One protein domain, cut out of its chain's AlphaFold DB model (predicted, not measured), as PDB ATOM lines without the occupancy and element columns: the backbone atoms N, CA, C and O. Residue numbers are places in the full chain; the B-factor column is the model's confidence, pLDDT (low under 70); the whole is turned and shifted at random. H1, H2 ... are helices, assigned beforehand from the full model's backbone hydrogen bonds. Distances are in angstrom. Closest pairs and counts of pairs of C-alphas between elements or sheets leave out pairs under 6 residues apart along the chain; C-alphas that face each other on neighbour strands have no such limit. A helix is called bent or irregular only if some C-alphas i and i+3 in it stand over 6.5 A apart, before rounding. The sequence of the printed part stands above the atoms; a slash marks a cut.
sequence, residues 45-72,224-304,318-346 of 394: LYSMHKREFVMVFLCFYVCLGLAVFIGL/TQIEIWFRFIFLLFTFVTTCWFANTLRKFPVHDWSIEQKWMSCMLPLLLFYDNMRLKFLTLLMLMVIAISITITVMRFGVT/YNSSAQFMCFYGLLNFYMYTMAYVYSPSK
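This is residues 45 to 72, 224 to 304 and 318 to 346 of the 394 residues of an uncharacterized protein of Apolygus lucorum (UniProt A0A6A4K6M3). Roughly aligned helices form a flat slab: H2, the longest, and H3 make a helical hairpin near the middle, with H5 packed on both. H1 packs on H5 at one edge of the slab, and H4 lies at the opposite edge, near H2 and H3. The 138 printed residues, with five named helices in the order H1 to H5 and no named strand, are all helix in class. The whole is compact, with a radius of gyration of the C-alphas of 16.4 A, and spans 45 by 44 by 19 A.

H2, residues 224 to 250, is 38.1 A long and begins at C-alpha 224 (29.162, -49.914, 87.276). H3 is residues 259 to 275, with a kink of 27 degrees near residue 269. H5, residues 321 to 342, is 31.2 A long and ends at C-alpha 342 (18.288, -23.454, 105.740). H1, residues 50 to 72, is 33.1 A long and begins at C-alpha 50 (4.224, -28.025, 111.466). H4, residues 280 to 301, has a kink of 27 degrees near residue 287 and is only just irregular: C-alphas 281 and 284 are 6.6 A apart.

H2, H3 and H5 form an up and down bundle, each running against the one before it in the chain. H2 touches H3, closest at the C-alphas of Thr 242 and Leu 268, 5.9 A, at a shallow tilt of 29 degrees. H5, the hub, touches H2 with residues 332 to 339 alone, closest at the C-alphas of Ala 339 and Phe 245, 6.9 A. It touches H3 with residues 332 to 342 alone, closest at the C-alphas of Tyr 342 and Gln 261, 6.1 A. H1 touches H5, closest at the C-alphas of Gly 71 and Ala 322, 3.8 A, opposite ways at 19 degrees, a shallow tilt. H4 is near H2, and close to but not clearly touching H3. Every O i to N i+4 pair is within hydrogen-bond range in H1, H2 and H5, against 12 of 13 in H3 and 16 of 18 in H4.

Residues 73 to 223 and 305 to 317 are not printed; the C-alpha gaps across these cuts are 14.8 A and 37.3 A. The model's confidence is low in H4, mean pLDDT 59.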
ATOM      1  N   LEU A  45      13.242 -22.834 108.186       83.75
ATOM      2  CA  LEU A  45      12.997 -23.610 109.412       83.75
ATOM      3  C   LEU A  45      12.124 -22.886 110.445       83.75
ATOM      4  O   LEU A  45      11.162 -23.469 110.935       83.75
ATOM      5  N   TYR A  46      12.416 -21.617 110.729       80.00
ATOM      6  CA  TYR A  46      11.708 -20.839 111.753       80.00
ATOM      7  C   TYR A  46      10.322 -20.366 111.306       80.00
ATOM      8  O   TYR A  46       9.466 -20.056 112.129       80.00
ATOM      9  N   SER A  47      10.091 -20.319 109.994       79.75
ATOM     10  CA  SER A  47       8.837 -19.839 109.405       79.75
ATOM     11  C   SER A  47       7.887 -20.949 108.951       79.75
ATOM     12  O   SER A  47       6.732 -20.658 108.640       79.75
ATOM     13  N   MET A  48       8.370 -22.194 108.868       82.69
ATOM     14  CA  MET A  48       7.590 -23.326 108.371       82.69
ATOM     15  C   MET A  48       6.495 -23.721 109.349       82.69
ATOM     16  O   MET A  48       6.699 -23.815 110.561       82.69
ATOM     17  N   HIS A  49       5.327 -24.044 108.802       87.56
ATOM     18  CA  HIS A  49       4.264 -24.627 109.603       87.56
ATOM     19  C   HIS A  49       4.577 -26.098 109.929       87.56
ATOM     20  O   HIS A  49       5.215 -26.803 109.147       87.56
ATOM     21  N   LYS A  50       4.035 -26.619 111.041       89.44
ATOM     22  CA  LYS A  50       4.224 -28.025 111.466       89.44
ATOM     23  C   LYS A  50       3.906 -29.042 110.357       89.44
ATOM     24  O   LYS A  50       4.565 -30.066 110.250       89.44
ATOM     25  N   ARG A  51       2.914 -28.742 109.508       90.38
ATOM     26  CA  ARG A  51       2.528 -29.584 108.356       90.38
ATOM     27  C   ARG A  51       3.608 -29.625 107.273       90.38
ATOM     28  O   ARG A  51       3.914 -30.699 106.774       90.38
ATOM     29  N   GLU A  52       4.190 -28.479 106.932       87.81
ATOM     30  CA  GLU A  52       5.253 -28.385 105.923       87.81
ATOM     31  C   GLU A  52       6.516 -29.098 106.404       87.81
ATOM     32  O   GLU A  52       7.112 -29.867 105.658       87.81
ATOM     33  N   PHE A  53       6.860 -28.920 107.682       88.94
ATOM     34  CA  PHE A  53       7.969 -29.625 108.314       88.94
ATOM     35  C   PHE A  53       7.800 -31.149 108.215       88.94
ATOM     36  O   PHE A  53       8.682 -31.834 107.705       88.94
ATOM     37  N   VAL A  54       6.637 -31.685 108.610       91.94
ATOM     38  CA  VAL A  54       6.352 -33.129 108.509       91.94
ATOM     39  C   VAL A  54       6.414 -33.622 107.058       91.94
ATOM     40  O   VAL A  54       6.953 -34.698 106.811       91.94
ATOM     41  N   MET A  55       5.928 -32.838 106.090       91.00
ATOM     42  CA  MET A  55       6.001 -33.199 104.669       91.00
ATOM     43  C   MET A  55       7.443 -33.299 104.153       91.00
ATOM     44  O   MET A  55       7.739 -34.207 103.378       91.00
ATOM     45  N   VAL A  56       8.352 -32.421 104.593       91.88
ATOM     46  CA  VAL A  56       9.780 -32.490 104.223       91.88
ATOM     47  C   VAL A  56      10.428 -33.763 104.775       91.88
ATOM     48  O   VAL A  56      11.117 -34.463 104.034       91.88
ATOM     49  N   PHE A  57      10.157 -34.113 106.037       91.81
ATOM     50  CA  PHE A  57      10.649 -35.362 106.634       91.81
ATOM     51  C   PHE A  57      10.073 -36.602 105.945       91.81
ATOM     52  O   PHE A  57      10.803 -37.553 105.670       91.81
ATOM     53  N   LEU A  58       8.780 -36.598 105.622       94.62
ATOM     54  CA  LEU A  58       8.154 -37.704 104.903       94.62
ATOM     55  C   LEU A  58       8.761 -37.871 103.504       94.62
ATOM     56  O   LEU A  58       9.096 -38.986 103.117       94.62
ATOM     57  N   CYS A  59       8.975 -36.770 102.778       93.62
ATOM     58  CA  CYS A  59       9.650 -36.784 101.482       93.62
ATOM     59  C   CYS A  59      11.065 -37.379 101.589       93.62
ATOM     60  O   CYS A  59      11.419 -38.260 100.809       93.62
ATOM     61  N   PHE A  60      11.839 -36.979 102.606       93.62
ATOM     62  CA  PHE A  60      13.170 -37.530 102.871       93.62
ATOM     63  C   PHE A  60      13.156 -39.054 103.039       93.62
ATOM     64  O   PHE A  60      13.906 -39.754 102.358       93.62
ATOM     65  N   TYR A  61      12.280 -39.583 103.899       93.94
ATOM     66  CA  TYR A  61      12.198 -41.028 104.130       93.94
ATOM     67  C   TYR A  61      11.680 -41.795 102.911       93.94
ATOM     68  O   TYR A  61      12.141 -42.907 102.661       93.94
ATOM     69  N   VAL A  62      10.775 -41.208 102.123       95.88
ATOM     70  CA  VAL A  62      10.313 -41.807 100.861       95.88
ATOM     71  C   VAL A  62      11.460 -41.881  99.851       95.88
ATOM     72  O   VAL A  62      11.706 -42.949  99.292       95.88
ATOM     73  N   CYS A  63      12.209 -40.794  99.648       92.94
ATOM     74  CA  CYS A  63      13.373 -40.778  98.759       92.94
ATOM     75  C   CYS A  63      14.458 -41.770  99.208       92.94
ATOM     76  O   CYS A  63      15.001 -42.505  98.381       92.94
ATOM     77  N   LEU A  64      14.729 -41.847 100.515       92.88
ATOM     78  CA  LEU A  64      15.672 -42.811 101.079       92.88
ATOM     79  C   LEU A  64      15.185 -44.258 100.890       92.88
ATOM     80  O   LEU A  64      15.964 -45.118 100.487       92.88
ATOM     81  N   GLY A  65      13.897 -44.521 101.120       92.81
ATOM     82  CA  GLY A  65      13.288 -45.834 100.897       92.81
ATOM     83  C   GLY A  65      13.382 -46.280  99.437       92.81
ATOM     84  O   GLY A  65      13.754 -47.423  99.167       92.81
ATOM     85  N   LEU A  66      13.135 -45.368  98.490       92.44
ATOM     86  CA  LEU A  66      13.310 -45.628  97.057       92.44
ATOM     87  C   LEU A  66      14.771 -45.944  96.711       92.44
ATOM     88  O   LEU A  66      15.027 -46.905  95.989       92.44
ATOM     89  N   ALA A  67      15.730 -45.191  97.254       91.00
ATOM     90  CA  ALA A  67      17.154 -45.456  97.050       91.00
ATOM     91  C   ALA A  67      17.561 -46.844  97.565       91.00
ATOM     92  O   ALA A  67      18.236 -47.589  96.855       91.00
ATOM     93  N   VAL A  68      17.102 -47.241  98.754       91.44
ATOM     94  CA  VAL A  68      17.366 -48.585  99.293       91.44
ATOM     95  C   VAL A  68      16.742 -49.667  98.410       91.44
ATOM     96  O   VAL A  68      17.417 -50.645  98.091       91.44
ATOM     97  N   PHE A  69      15.495 -49.488  97.966       92.56
ATOM     98  CA  PHE A  69      14.812 -50.460  97.109       92.56
ATOM     99  C   PHE A  69      15.528 -50.655  95.766       92.56
ATOM    100  O   PHE A  69      15.766 -51.785  95.346       92.56
ATOM    101  N   ILE A  70      15.947 -49.557  95.135       90.50
ATOM    102  CA  ILE A  70      16.760 -49.582  93.911       90.50
ATOM    103  C   ILE A  70      18.091 -50.303  94.163       90.50
ATOM    104  O   ILE A  70      18.509 -51.129  93.355       90.50
ATOM    105  N   GLY A  71      18.749 -50.020  95.289       88.31
ATOM    106  CA  GLY A  71      20.013 -50.655  95.654       88.31
ATOM    107  C   GLY A  71      19.892 -52.166  95.875       88.31
ATOM    108  O   GLY A  71      20.795 -52.901  95.469       88.31
ATOM    109  N   LEU A  72      18.781 -52.624  96.467       90.12
ATOM    110  CA  LEU A  72      18.456 -54.045  96.674       90.12
ATOM    111  C   LEU A  72      18.084 -54.766  95.373       90.12
ATOM    112  O   LEU A  72      18.461 -55.920  95.197       90.12
ATOM    113  N   THR A 224      28.409 -51.120  87.651       83.94
ATOM    114  CA  THR A 224      29.162 -49.914  87.276       83.94
ATOM    115  C   THR A 224      28.317 -48.939  86.449       83.94
ATOM    116  O   THR A 224      28.401 -47.729  86.650       83.94
ATOM    117  N   GLN A 225      27.495 -49.436  85.521       84.44
ATOM    118  CA  GLN A 225      26.596 -48.589  84.731       84.44
ATOM    119  C   GLN A 225      25.567 -47.882  85.615       84.44
ATOM    120  O   GLN A 225      25.402 -46.667  85.510       84.44
ATOM    121  N   ILE A 226      24.912 -48.627  86.507       84.62
ATOM    122  CA  ILE A 226      23.947 -48.082  87.468       84.62
ATOM    123  C   ILE A 226      24.619 -47.053  88.388       84.62
ATOM    124  O   ILE A 226      24.091 -45.958  88.574       84.62
ATOM    125  N   GLU A 227      25.809 -47.362  88.908       83.38
ATOM    126  CA  GLU A 227      26.614 -46.467  89.745       83.38
ATOM    127  C   GLU A 227      26.885 -45.127  89.041       83.38
ATOM    128  O   GLU A 227      26.666 -44.063  89.623       83.38
ATOM    129  N   ILE A 228      27.325 -45.167  87.778       80.69
ATOM    130  CA  ILE A 228      27.607 -43.965  86.982       80.69
ATOM    131  C   ILE A 228      26.330 -43.147  86.753       80.69
ATOM    132  O   ILE A 228      26.351 -41.929  86.934       80.69
ATOM    133  N   TRP A 229      25.218 -43.796  86.392       83.44
ATOM    134  CA  TRP A 229      23.938 -43.119  86.163       83.44
ATOM    135  C   TRP A 229      23.410 -42.428  87.418       83.44
ATOM    136  O   TRP A 229      23.015 -41.264  87.348       83.44
ATOM    137  N   PHE A 230      23.437 -43.100  88.572       84.88
ATOM    138  CA  PHE A 230      22.968 -42.490  89.814       84.88
ATOM    139  C   PHE A 230      23.860 -41.336  90.255       84.88
ATOM    140  O   PHE A 230      23.330 -40.268  90.554       84.88
ATOM    141  N   ARG A 231      25.190 -41.485  90.209       84.50
ATOM    142  CA  ARG A 231      26.107 -40.364  90.482       84.50
ATOM    143  C   ARG A 231      25.831 -39.171  89.568       84.50
ATOM    144  O   ARG A 231      25.806 -38.041  90.036       84.50
ATOM    145  N   PHE A 232      25.554 -39.412  88.287       79.69
ATOM    146  CA  PHE A 232      25.215 -38.347  87.342       79.69
ATOM    147  C   PHE A 232      23.885 -37.647  87.676       79.69
ATOM    148  O   PHE A 232      23.811 -36.419  87.631       79.69
ATOM    149  N   ILE A 233      22.844 -38.403  88.042       85.56
ATOM    150  CA  ILE A 233      21.543 -37.843  88.445       85.56
ATOM    151  C   ILE A 233      21.692 -36.981  89.704       85.56
ATOM    152  O   ILE A 233      21.201 -35.851  89.737       85.56
ATOM    153  N   PHE A 234      22.384 -37.498  90.723       87.75
ATOM    154  CA  PHE A 234      22.640 -36.762  91.959       87.75
ATOM    155  C   PHE A 234      23.483 -35.515  91.699       87.75
ATOM    156  O   PHE A 234      23.101 -34.435  92.128       87.75
ATOM    157  N   LEU A 235      24.525 -35.602  90.874       84.62
ATOM    158  CA  LEU A 235      25.327 -34.450  90.464       84.62
ATOM    159  C   LEU A 235      24.488 -33.339  89.818       84.62
ATOM    160  O   LEU A 235      24.639 -32.169  90.180       84.62
ATOM    161  N   LEU A 236      23.587 -33.681  88.889       83.00
ATOM    162  CA  LEU A 236      22.694 -32.706  88.255       83.00
ATOM    163  C   LEU A 236      21.800 -32.025  89.302       83.00
ATOM    164  O   LEU A 236      21.649 -30.801  89.300       83.00
ATOM    165  N   PHE A 237      21.227 -32.809  90.215       88.81
ATOM    166  CA  PHE A 237      20.354 -32.288  91.261       88.81
ATOM    167  C   PHE A 237      21.116 -31.428  92.280       88.81
ATOM    168  O   PHE A 237      20.636 -30.356  92.662       88.81
ATOM    169  N   THR A 238      22.324 -31.839  92.678       87.56
ATOM    170  CA  THR A 238      23.214 -31.056  93.541       87.56
ATOM    171  C   THR A 238      23.575 -29.737  92.866       87.56
ATOM    172  O   THR A 238      23.546 -28.695  93.520       87.56
ATOM    173  N   PHE A 239      23.835 -29.733  91.555       84.44
ATOM    174  CA  PHE A 239      24.151 -28.512  90.811       84.44
ATOM    175  C   PHE A 239      22.969 -27.540  90.809       84.44
ATOM    176  O   PHE A 239      23.120 -26.381  91.201       84.44
ATOM    177  N   VAL A 240      21.768 -28.026  90.473       86.06
ATOM    178  CA  VAL A 240      20.535 -27.223  90.513       86.06
ATOM    179  C   VAL A 240      20.281 -26.670  91.916       86.06
ATOM    180  O   VAL A 240      20.000 -25.479  92.061       86.06
ATOM    181  N   THR A 241      20.430 -27.496  92.953       89.19
ATOM    182  CA  THR A 241      20.227 -27.085  94.352       89.19
ATOM    183  C   THR A 241      21.260 -26.046  94.788       89.19
ATOM    184  O   THR A 241      20.897 -25.063  95.433       89.19
ATOM    185  N   THR A 242      22.522 -26.204  94.384       86.12
ATOM    186  CA  THR A 242      23.605 -25.251  94.673       86.12
ATOM    187  C   THR A 242      23.338 -23.906  94.008       86.12
ATOM    188  O   THR A 242      23.368 -22.874  94.678       86.12
ATOM    189  N   CYS A 243      23.004 -23.897  92.713       84.31
ATOM    190  CA  CYS A 243      22.661 -22.674  91.988       84.31
ATOM    191  C   CYS A 243      21.420 -21.994  92.576       84.31
ATOM    192  O   CYS A 243      21.416 -20.776  92.767       84.31
ATOM    193  N   TRP A 244      20.380 -22.766  92.895       87.75
ATOM    194  CA  TRP A 244      19.165 -22.255  93.524       87.75
ATOM    195  C   TRP A 244      19.454 -21.628  94.896       87.75
ATOM    196  O   TRP A 244      19.033 -20.497  95.158       87.75
ATOM    197  N   PHE A 245      20.215 -22.317  95.748       87.88
ATOM    198  CA  PHE A 245      20.584 -21.842  97.082       87.88
ATOM    199  C   PHE A 245      21.461 -20.583  97.012       87.88
ATOM    200  O   PHE A 245      21.154 -19.576  97.656       87.88
ATOM    201  N   ALA A 246      22.482 -20.583  96.149       85.81
ATOM    202  CA  ALA A 246      23.373 -19.443  95.940       85.81
ATOM    203  C   ALA A 246      22.637 -18.214  95.380       85.81
ATOM    204  O   ALA A 246      22.853 -17.098  95.859       85.81
ATOM    205  N   ASN A 247      21.735 -18.405  94.408       83.50
ATOM    206  CA  ASN A 247      20.918 -17.322  93.855       83.50
ATOM    207  C   ASN A 247      19.968 -16.742  94.913       83.50
ATOM    208  O   ASN A 247      19.804 -15.528  95.022       83.50
ATOM    209  N   THR A 248      19.391 -17.603  95.753       84.38
ATOM    210  CA  THR A 248      18.512 -17.159  96.839       84.38
ATOM    211  C   THR A 248      19.284 -16.338  97.878       84.38
ATOM    212  O   THR A 248      18.820 -15.274  98.289       84.38
ATOM    213  N   LEU A 249      20.490 -16.774  98.254       82.25
ATOM    214  CA  LEU A 249      21.343 -16.054  99.200       82.25
ATOM    215  C   LEU A 249      22.034 -14.825  98.596       82.25
ATOM    216  O   LEU A 249      22.517 -13.980  99.345       82.25
ATOM    217  N   ARG A 250      22.096 -14.674  97.264       81.69
ATOM    218  CA  ARG A 250      22.677 -13.491  96.588       81.69
ATOM    219  C   ARG A 250      22.058 -12.173  97.052       81.69
ATOM    220  O   ARG A 250      22.757 -11.170  97.100       81.69
ATOM    221  N   LYS A 251      20.781 -12.197  97.426       79.00
ATOM    222  CA  LYS A 251      20.038 -11.022  97.897       79.00
ATOM    223  C   LYS A 251      20.539 -10.464  99.234       79.00
ATOM    224  O   LYS A 251      20.249  -9.316  99.532       79.00
ATOM    225  N   PHE A 252      21.279 -11.255 100.013       78.88
ATOM    226  CA  PHE A 252      21.725 -10.889 101.355       78.88
ATOM    227  C   PHE A 252      23.251 -10.757 101.412       78.88
ATOM    228  O   PHE A 252      23.961 -11.614 100.864       78.88
ATOM    229  N   PRO A 253      23.795  -9.726 102.075       74.25
ATOM    230  CA  PRO A 253      25.233  -9.596 102.242       74.25
ATOM    231  C   PRO A 253      25.771 -10.711 103.155       74.25
ATOM    232  O   PRO A 253      25.102 -11.179 104.070       74.25
ATOM    233  N   VAL A 254      26.997 -11.158 102.885       69.19
ATOM    234  CA  VAL A 254      27.615 -12.346 103.507       69.19
ATOM    235  C   VAL A 254      27.759 -12.256 105.029       69.19
ATOM    236  O   VAL A 254      27.715 -13.270 105.728       69.19
ATOM    237  N   HIS A 255      27.968 -11.049 105.554       69.50
ATOM    238  CA  HIS A 255      28.190 -10.840 106.983       69.50
ATOM    239  C   HIS A 255      26.949 -11.179 107.821       69.50
ATOM    240  O   HIS A 255      27.098 -11.680 108.932       69.50
ATOM    241  N   ASP A 256      25.757 -11.012 107.245       74.94
ATOM    242  CA  ASP A 256      24.468 -11.287 107.889       74.94
ATOM    243  C   ASP A 256      24.037 -12.760 107.749       74.94
ATOM    244  O   ASP A 256      22.969 -13.167 108.210       74.94
ATOM    245  N   TRP A 257      24.849 -13.602 107.105       77.88
ATOM    246  CA  TRP A 257      24.531 -15.021 106.979       77.88
ATOM    247  C   TRP A 257      24.714 -15.746 108.309       77.88
ATOM    248  O   TRP A 257      25.732 -15.591 108.995       77.88
ATOM    249  N   SER A 258      23.757 -16.615 108.618       81.69
ATOM    250  CA  SER A 258      23.883 -17.584 109.708       81.69
ATOM    251  C   SER A 258      25.048 -18.553 109.469       81.69
ATOM    252  O   SER A 258      25.480 -18.777 108.330       81.69
ATOM    253  N   ILE A 259      25.573 -19.137 110.548       79.44
ATOM    254  CA  ILE A 259      26.697 -20.076 110.462       79.44
ATOM    255  C   ILE A 259      26.312 -21.319 109.649       79.44
ATOM    256  O   ILE A 259      27.094 -21.786 108.824       79.44
ATOM    257  N   GLU A 260      25.076 -21.790 109.782       84.38
ATOM    258  CA  GLU A 260      24.544 -22.945 109.066       84.38
ATOM    259  C   GLU A 260      24.420 -22.660 107.561       84.38
ATOM    260  O   GLU A 260      24.786 -23.504 106.746       84.38
ATOM    261  N   GLN A 261      23.991 -21.456 107.159       84.00
ATOM    262  CA  GLN A 261      23.940 -21.065 105.741       84.00
ATOM    263  C   GLN A 261      25.334 -20.949 105.115       84.00
ATOM    264  O   GLN A 261      25.506 -21.328 103.954       84.00
ATOM    265  N   LYS A 262      26.331 -20.469 105.872       82.69
ATOM    266  CA  LYS A 262      27.736 -20.426 105.430       82.69
ATOM    267  C   LYS A 262      28.274 -21.837 105.195       82.69
ATOM    268  O   LYS A 262      28.789 -22.114 104.112       82.69
ATOM    269  N   TRP A 263      28.064 -22.748 106.151       83.50
ATOM    270  CA  TRP A 263      28.446 -24.154 106.000       83.50
ATOM    271  C   TRP A 263      27.727 -24.824 104.833       83.50
ATOM    272  O   TRP A 263      28.381 -25.502 104.050       83.50
ATOM    273  N   MET A 264      26.428 -24.592 104.636       83.94
ATOM    274  CA  MET A 264      25.716 -25.128 103.468       83.94
ATOM    275  C   MET A 264      26.228 -24.562 102.146       83.94
ATOM    276  O   MET A 264      26.348 -25.305 101.172       83.94
ATOM    277  N   SER A 265      26.554 -23.268 102.103       82.00
ATOM    278  CA  SER A 265      27.126 -22.632 100.915       82.00
ATOM    279  C   SER A 265      28.509 -23.186 100.562       82.00
ATOM    280  O   SER A 265      28.893 -23.112  99.399       82.00
ATOM    281  N   CYS A 266      29.246 -23.727 101.536       77.94
ATOM    282  CA  CYS A 266      30.528 -24.402 101.333       77.94
ATOM    283  C   CYS A 266      30.354 -25.903 101.014       77.94
ATOM    284  O   CYS A 266      30.938 -26.419 100.061       77.94
ATOM    285  N   MET A 267      29.496 -26.602 101.763       79.25
ATOM    286  CA  MET A 267      29.302 -28.052 101.674       79.25
ATOM    287  C   MET A 267      28.583 -28.498 100.396       79.25
ATOM    288  O   MET A 267      28.854 -29.588  99.906       79.25
ATOM    289  N   LEU A 268      27.687 -27.685  99.826       84.12
ATOM    290  CA  LEU A 268      27.008 -28.010  98.562       84.12
ATOM    291  C   LEU A 268      27.989 -28.076  97.364       84.12
ATOM    292  O   LEU A 268      27.985 -29.083  96.653       84.12
ATOM    293  N   PRO A 269      28.887 -27.089  97.163       80.69
ATOM    294  CA  PRO A 269      30.003 -27.217  96.221       80.69
ATOM    295  C   PRO A 269      30.955 -28.385  96.519       80.69
ATOM    296  O   PRO A 269      31.442 -29.029  95.590       80.69
ATOM    297  N   LEU A 270      31.211 -28.696  97.792       78.62
ATOM    298  CA  LEU A 270      32.062 -29.831  98.167       78.62
ATOM    299  C   LEU A 270      31.402 -31.186  97.839       78.62
ATOM    300  O   LEU A 270      32.076 -32.109  97.382       78.62
ATOM    301  N   LEU A 271      30.080 -31.293  97.988       82.69
ATOM    302  CA  LEU A 271      29.308 -32.465  97.568       82.69
ATOM    303  C   LEU A 271      29.358 -32.653  96.043       82.69
ATOM    304  O   LEU A 271      29.588 -33.766  95.575       82.69
ATOM    305  N   LEU A 272      29.260 -31.559  95.271       79.75
ATOM    306  CA  LEU A 272      29.484 -31.599  93.819       79.75
ATOM    307  C   LEU A 272      30.859 -32.170  93.467       79.75
ATOM    308  O   LEU A 272      30.978 -32.909  92.492       79.75
ATOM    309  N   PHE A 273      31.895 -31.840  94.237       72.56
ATOM    310  CA  PHE A 273      33.231 -32.388  94.019       72.56
ATOM    311  C   PHE A 273      33.286 -33.894  94.315       72.56
ATOM    312  O   PHE A 273      33.799 -34.658  93.496       72.56
ATOM    313  N   TYR A 274      32.702 -34.332  95.434       74.94
ATOM    314  CA  TYR A 274      32.638 -35.747  95.814       74.94
ATOM    315  C   TYR A 274      31.948 -36.618  94.748       74.94
ATOM    316  O   TYR A 274      32.449 -37.690  94.393       74.94
ATOM    317  N   ASP A 275      30.853 -36.126  94.166       71.56
ATOM    318  CA  ASP A 275      30.081 -36.842  93.143       71.56
ATOM    319  C   ASP A 275      30.838 -36.996  91.805       71.56
ATOM    320  O   ASP A 275      30.540 -37.890  91.007       71.56
ATOM    321  N   ASN A 276      31.858 -36.165  91.569       61.56
ATOM    322  CA  ASN A 276      32.538 -36.005  90.282       61.56
ATOM    323  C   ASN A 276      33.817 -36.831  90.078       61.56
ATOM    324  O   ASN A 276      34.395 -36.802  88.990       61.56
ATOM    325  N   MET A 277      34.264 -37.596  91.075       54.91
ATOM    326  CA  MET A 277      35.629 -38.155  91.133       54.91
ATOM    327  C   MET A 277      36.003 -39.202  90.057       54.91
ATOM    328  O   MET A 277      37.070 -39.806  90.139       54.91
ATOM    329  N   ARG A 278      35.170 -39.456  89.037       53.41
ATOM    330  CA  ARG A 278      35.335 -40.618  88.143       53.41
ATOM    331  C   ARG A 278      35.376 -40.339  86.636       53.41
ATOM    332  O   ARG A 278      35.940 -41.142  85.893       53.41
ATOM    333  N   LEU A 279      34.810 -39.239  86.140       50.06
ATOM    334  CA  LEU A 279      34.615 -39.040  84.696       50.06
ATOM    335  C   LEU A 279      35.633 -38.053  84.114       50.06
ATOM    336  O   LEU A 279      35.452 -36.842  84.177       50.06
ATOM    337  N   LYS A 280      36.667 -38.580  83.440       45.47
ATOM    338  CA  LYS A 280      37.663 -37.785  82.688       45.47
ATOM    339  C   LYS A 280      37.023 -36.802  81.690       45.47
ATOM    340  O   LYS A 280      37.565 -35.729  81.478       45.47
ATOM    341  N   PHE A 281      35.859 -37.125  81.120       44.59
ATOM    342  CA  PHE A 281      35.123 -36.266  80.178       44.59
ATOM    343  C   PHE A 281      34.319 -35.146  80.871       44.59
ATOM    344  O   PHE A 281      34.112 -34.084  80.293       44.59
ATOM    345  N   LEU A 282      33.935 -35.337  82.139       50.03
ATOM    346  CA  LEU A 282      33.291 -34.303  82.952       50.03
ATOM    347  C   LEU A 282      34.303 -33.360  83.609       50.03
ATOM    348  O   LEU A 282      33.891 -32.398  84.239       50.03
ATOM    349  N   THR A 283      35.612 -33.578  83.443       52.78
ATOM    350  CA  THR A 283      36.647 -32.661  83.956       52.78
ATOM    351  C   THR A 283      36.545 -31.262  83.340       52.78
ATOM    352  O   THR A 283      36.874 -30.283  83.998       52.78
ATOM    353  N   LEU A 284      36.022 -31.140  82.114       54.09
ATOM    354  CA  LEU A 284      35.804 -29.857  81.438       54.09
ATOM    355  C   LEU A 284      34.550 -29.143  81.971       54.09
ATOM    356  O   LEU A 284      34.584 -27.943  82.234       54.09
ATOM    357  N   LEU A 285      33.470 -29.894  82.222       52.66
ATOM    358  CA  LEU A 285      32.297 -29.390  82.944       52.66
ATOM    359  C   LEU A 285      32.678 -29.008  84.380       52.66
ATOM    360  O   LEU A 285      32.253 -27.968  84.859       52.66
ATOM    361  N   MET A 286      33.534 -29.796  85.033       57.22
ATOM    362  CA  MET A 286      34.116 -29.494  86.335       57.22
ATOM    363  C   MET A 286      34.945 -28.228  86.288       57.22
ATOM    364  O   MET A 286      34.732 -27.384  87.132       57.22
ATOM    365  N   LEU A 287      35.822 -28.026  85.305       58.69
ATOM    366  CA  LEU A 287      36.564 -26.771  85.176       58.69
ATOM    367  C   LEU A 287      35.638 -25.579  84.939       58.69
ATOM    368  O   LEU A 287      35.898 -24.520  85.494       58.69
ATOM    369  N   MET A 288      34.542 -25.735  84.192       64.62
ATOM    370  CA  MET A 288      33.544 -24.670  84.054       64.62
ATOM    371  C   MET A 288      32.770 -24.421  85.350       64.62
ATOM    372  O   MET A 288      32.606 -23.273  85.743       64.62
ATOM    373  N   VAL A 289      32.321 -25.466  86.044       65.31
ATOM    374  CA  VAL A 289      31.584 -25.348  87.310       65.31
ATOM    375  C   VAL A 289      32.498 -24.845  88.426       65.31
ATOM    376  O   VAL A 289      32.064 -24.018  89.217       65.31
ATOM    377  N   ILE A 290      33.763 -25.263  88.455       64.62
ATOM    378  CA  ILE A 290      34.832 -24.759  89.323       64.62
ATOM    379  C   ILE A 290      35.115 -23.306  88.973       64.62
ATOM    380  O   ILE A 290      35.100 -22.483  89.870       64.62
ATOM    381  N   ALA A 291      35.313 -22.951  87.704       66.81
ATOM    382  CA  ALA A 291      35.549 -21.566  87.311       66.81
ATOM    383  C   ALA A 291      34.369 -20.681  87.715       66.81
ATOM    384  O   ALA A 291      34.586 -19.638  88.314       66.81
ATOM    385  N   ILE A 292      33.127 -21.106  87.478       74.50
ATOM    386  CA  ILE A 292      31.926 -20.360  87.873       74.50
ATOM    387  C   ILE A 292      31.801 -20.300  89.401       74.50
ATOM    388  O   ILE A 292      31.539 -19.229  89.940       74.50
ATOM    389  N   SER A 293      32.039 -21.403  90.113       66.06
ATOM    390  CA  SER A 293      31.932 -21.456  91.577       66.06
ATOM    391  C   SER A 293      33.033 -20.641  92.247       66.06
ATOM    392  O   SER A 293      32.693 -19.798  93.059       66.06
ATOM    393  N   ILE A 294      34.300 -20.807  91.843       68.31
ATOM    394  CA  ILE A 294      35.463 -20.012  92.277       68.31
ATOM    395  C   ILE A 294      35.257 -18.545  91.930       68.31
ATOM    396  O   ILE A 294      35.507 -17.693  92.768       68.31
ATOM    397  N   THR A 295      34.763 -18.223  90.735       62.34
ATOM    398  CA  THR A 295      34.464 -16.831  90.373       62.34
ATOM    399  C   THR A 295      33.413 -16.257  91.321       62.34
ATOM    400  O   THR A 295      33.582 -15.147  91.810       62.34
ATOM    401  N   ILE A 296      32.372 -17.020  91.664       67.25
ATOM    402  CA  ILE A 296      31.344 -16.598  92.623       67.25
ATOM    403  C   ILE A 296      31.900 -16.487  94.055       67.25
ATOM    404  O   ILE A 296      31.550 -15.527  94.742       67.25
ATOM    405  N   THR A 297      32.756 -17.402  94.526       56.56
ATOM    406  CA  THR A 297      33.365 -17.320  95.868       56.56
ATOM    407  C   THR A 297      34.408 -16.213  95.961       56.56
ATOM    408  O   THR A 297      34.384 -15.454  96.925       56.56
ATOM    409  N   VAL A 298      35.259 -16.036  94.949       60.34
ATOM    410  CA  VAL A 298      36.284 -14.979  94.893       60.34
ATOM    411  C   VAL A 298      35.641 -13.600  94.780       60.34
ATOM    412  O   VAL A 298      36.024 -12.694  95.518       60.34
ATOM    413  N   MET A 299      34.610 -13.445  93.939       55.81
ATOM    414  CA  MET A 299      33.855 -12.188  93.839       55.81
ATOM    415  C   MET A 299      33.109 -11.825  95.130       55.81
ATOM    416  O   MET A 299      32.680 -10.682  95.268       55.81
ATOM    417  N   ARG A 300      32.909 -12.770  96.062       53.47
ATOM    418  CA  ARG A 300      32.008 -12.588  97.210       53.47
ATOM    419  C   ARG A 300      32.668 -12.688  98.589       53.47
ATOM    420  O   ARG A 300      32.130 -12.107  99.527       53.47
ATOM    421  N   PHE A 301      33.801 -13.378  98.722       50.12
ATOM    422  CA  PHE A 301      34.468 -13.637 100.008       50.12
ATOM    423  C   PHE A 301      35.947 -13.212 100.065       50.12
ATOM    424  O   PHE A 301      36.519 -13.214 101.149       50.12
ATOM    425  N   GLY A 302      36.560 -12.782  98.954       49.53
ATOM    426  CA  GLY A 302      37.988 -12.432  98.935       49.53
ATOM    427  C   GLY A 302      38.924 -13.654  99.013       49.53
ATOM    428  O   GLY A 302      38.495 -14.778  99.246       49.53
ATOM    429  N   VAL A 303      40.218 -13.441  98.742       50.38
ATOM    430  CA  VAL A 303      41.202 -14.476  98.327       50.38
ATOM    431  C   VAL A 303      41.947 -15.145  99.504       50.38
ATOM    432  O   VAL A 303      43.063 -15.618  99.345       50.38
ATOM    433  N   THR A 304      41.388 -15.184 100.714       47.09
ATOM    434  CA  THR A 304      42.188 -15.470 101.930       47.09
ATOM    435  C   THR A 304      42.031 -16.851 102.581       47.09
ATOM    436  O   THR A 304      42.565 -17.031 103.665       47.09
ATOM    437  N   TYR A 318      32.615 -50.577  98.596       69.31
ATOM    438  CA  TYR A 318      31.293 -51.030  99.035       69.31
ATOM    439  C   TYR A 318      31.178 -52.549  98.866       69.31
ATOM    440  O   TYR A 318      31.657 -53.093  97.872       69.31
ATOM    441  N   ASN A 319      30.524 -53.230  99.812       74.19
ATOM    442  CA  ASN A 319      30.323 -54.684  99.758       74.19
ATOM    443  C   ASN A 319      29.023 -55.070  99.039       74.19
ATOM    444  O   ASN A 319      28.931 -56.153  98.466       74.19
ATOM    445  N   SER A 320      28.019 -54.188  99.048       83.06
ATOM    446  CA  SER A 320      26.723 -54.412  98.398       83.06
ATOM    447  C   SER A 320      26.218 -53.171  97.665       83.06
ATOM    448  O   SER A 320      26.464 -52.040  98.087       83.06
ATOM    449  N   SER A 321      25.467 -53.391  96.583       84.19
ATOM    450  CA  SER A 321      24.802 -52.330  95.820       84.19
ATOM    451  C   SER A 321      23.870 -51.493  96.704       84.19
ATOM    452  O   SER A 321      23.869 -50.263  96.634       84.19
ATOM    453  N   ALA A 322      23.155 -52.138  97.631       84.75
ATOM    454  CA  ALA A 322      22.308 -51.450  98.602       84.75
ATOM    455  C   ALA A 322      23.112 -50.569  99.567       84.75
ATOM    456  O   ALA A 322      22.671 -49.477  99.912       84.75
ATOM    457  N   GLN A 323      24.308 -51.011  99.963       85.81
ATOM    458  CA  GLN A 323      25.198 -50.236 100.826       85.81
ATOM    459  C   GLN A 323      25.657 -48.956 100.117       85.81
ATOM    460  O   GLN A 323      25.582 -47.877 100.702       85.81
ATOM    461  N   PHE A 324      26.072 -49.071  98.851       84.00
ATOM    462  CA  PHE A 324      26.418 -47.922  98.017       84.00
ATOM    463  C   PHE A 324      25.250 -46.934  97.925       84.00
ATOM    464  O   PHE A 324      25.395 -45.776  98.311       84.00
ATOM    465  N   MET A 325      24.078 -47.399  97.484       87.31
ATOM    466  CA  MET A 325      22.938 -46.520  97.225       87.31
ATOM    467  C   MET A 325      22.359 -45.902  98.509       87.31
ATOM    468  O   MET A 325      21.928 -44.752  98.495       87.31
ATOM    469  N   CYS A 326      22.397 -46.624  99.632       86.62
ATOM    470  CA  CYS A 326      21.950 -46.111 100.925       86.62
ATOM    471  C   CYS A 326      22.874 -45.004 101.445       86.62
ATOM    472  O   CYS A 326      22.390 -43.918 101.737       86.62
ATOM    473  N   PHE A 327      24.193 -45.227 101.509       84.94
ATOM    474  CA  PHE A 327      25.116 -44.192 101.993       84.94
ATOM    475  C   PHE A 327      25.155 -42.979 101.065       84.94
ATOM    476  O   PHE A 327      25.119 -41.840 101.532       84.94
ATOM    477  N   TYR A 328      25.185 -43.226  99.756       85.19
ATOM    478  CA  TYR A 328      25.241 -42.169  98.758       85.19
ATOM    479  C   TYR A 328      23.937 -41.359  98.703       85.19
ATOM    480  O   TYR A 328      23.970 -40.126  98.697       85.19
ATOM    481  N   GLY A 329      22.786 -42.038  98.739       87.50
ATOM    482  CA  GLY A 329      21.470 -41.405  98.793       87.50
ATOM    483  C   GLY A 329      21.225 -40.672 100.111       87.50
ATOM    484  O   GLY A 329      20.727 -39.551 100.091       87.50
ATOM    485  N   LEU A 330      21.620 -41.250 101.249       89.56
ATOM    486  CA  LEU A 330      21.486 -40.617 102.563       89.56
ATOM    487  C   LEU A 330      22.221 -39.278 102.605       89.56
ATOM    488  O   LEU A 330      21.614 -38.278 102.980       89.56
ATOM    489  N   LEU A 331      23.491 -39.254 102.187       87.50
ATOM    490  CA  LEU A 331      24.294 -38.032 102.161       87.50
ATOM    491  C   LEU A 331      23.652 -36.966 101.261       87.50
ATOM    492  O   LEU A 331      23.441 -35.838 101.700       87.50
ATOM    493  N   ASN A 332      23.285 -37.332 100.029       89.81
ATOM    494  CA  ASN A 332      22.705 -36.399  99.064       89.81
ATOM    495  C   ASN A 332      21.334 -35.867  99.512       89.81
ATOM    496  O   ASN A 332      21.140 -34.656  99.607       89.81
ATOM    497  N   PHE A 333      20.390 -36.744  99.866       92.25
ATOM    498  CA  PHE A 333      19.059 -36.321 100.312       92.25
ATOM    499  C   PHE A 333      19.106 -35.518 101.614       92.25
ATOM    500  O   PHE A 333      18.340 -34.563 101.774       92.25
ATOM    501  N   TYR A 334      20.015 -35.854 102.530       90.38
ATOM    502  CA  TYR A 334      20.231 -35.063 103.738       90.38
ATOM    503  C   TYR A 334      20.706 -33.650 103.388       90.38
ATOM    504  O   TYR A 334      20.133 -32.664 103.847       90.38
ATOM    505  N   MET A 335      21.691 -33.530 102.498       89.94
ATOM    506  CA  MET A 335      22.193 -32.227 102.071       89.94
ATOM    507  C   MET A 335      21.129 -31.399 101.341       89.94
ATOM    508  O   MET A 335      21.032 -30.193 101.567       89.94
ATOM    509  N   TYR A 336      20.272 -32.023 100.530       92.19
ATOM    510  CA  TYR A 336      19.183 -31.325  99.838       92.19
ATOM    511  C   TYR A 336      18.087 -30.847 100.789       92.19
ATOM    512  O   TYR A 336      17.595 -29.724 100.663       92.19
ATOM    513  N   THR A 337      17.711 -31.680 101.759       90.69
ATOM    514  CA  THR A 337      16.721 -31.301 102.774       90.69
ATOM    515  C   THR A 337      17.253 -30.181 103.657       90.69
ATOM    516  O   THR A 337      16.550 -29.190 103.854       90.69
ATOM    517  N   MET A 338      18.516 -30.250 104.082       89.19
ATOM    518  CA  MET A 338      19.164 -29.164 104.821       89.19
ATOM    519  C   MET A 338      19.282 -27.883 103.988       89.19
ATOM    520  O   MET A 338      18.983 -26.803 104.490       89.19
ATOM    521  N   ALA A 339      19.603 -27.976 102.695       89.75
ATOM    522  CA  ALA A 339      19.627 -26.812 101.804       89.75
ATOM    523  C   ALA A 339      18.246 -26.147 101.688       89.75
ATOM    524  O   ALA A 339      18.136 -24.918 101.694       89.75
ATOM    525  N   TYR A 340      17.174 -26.942 101.631       91.00
ATOM    526  CA  TYR A 340      15.806 -26.429 101.619       91.00
ATOM    527  C   TYR A 340      15.426 -25.759 102.947       91.00
ATOM    528  O   TYR A 340      14.879 -24.651 102.946       91.00
ATOM    529  N   VAL A 341      15.725 -26.407 104.073       90.69
ATOM    530  CA  VAL A 341      15.373 -25.949 105.425       90.69
ATOM    531  C   VAL A 341      16.139 -24.680 105.818       90.69
ATOM    532  O   VAL A 341      15.553 -23.768 106.406       90.69
ATOM    533  N   TYR A 342      17.417 -24.594 105.443       88.81
ATOM    534  CA  TYR A 342      18.288 -23.454 105.740       88.81
ATOM    535  C   TYR A 342      18.203 -22.322 104.706       88.81
ATOM    536  O   TYR A 342      18.749 -21.239 104.932       88.81
ATOM    537  N   SER A 343      17.481 -22.520 103.595       87.62
ATOM    538  CA  SER A 343      17.170 -21.430 102.661       87.62
ATOM    539  C   SER A 343      16.393 -20.312 103.375       87.62
ATOM    540  O   SER A 343      15.631 -20.596 104.301       87.62
ATOM    541  N   PRO A 344      16.562 -19.037 102.991       84.50
ATOM    542  CA  PRO A 344      15.878 -17.935 103.659       84.50
ATOM    543  C   PRO A 344      14.354 -18.023 103.489       84.50
ATOM    544  O   PRO A 344      13.833 -18.518 102.474       84.50
ATOM    545  N   SER A 345      13.622 -17.544 104.497       78.44
ATOM    546  CA  SER A 345      12.161 -17.485 104.435       78.44
ATOM    547  C   SER A 345      11.688 -16.413 103.451       78.44
ATOM    548  O   SER A 345      12.326 -15.378 103.261       78.44
ATOM    549  N   LYS A 346      10.517 -16.635 102.838       69.06
ATOM    550  CA  LYS A 346       9.874 -15.626 101.986       69.06
ATOM    551  C   LYS A 346       9.520 -14.361 102.774       69.06
ATOM    552  O   LYS A 346       9.578 -13.289 102.193       69.06
TER     553      LYS A 346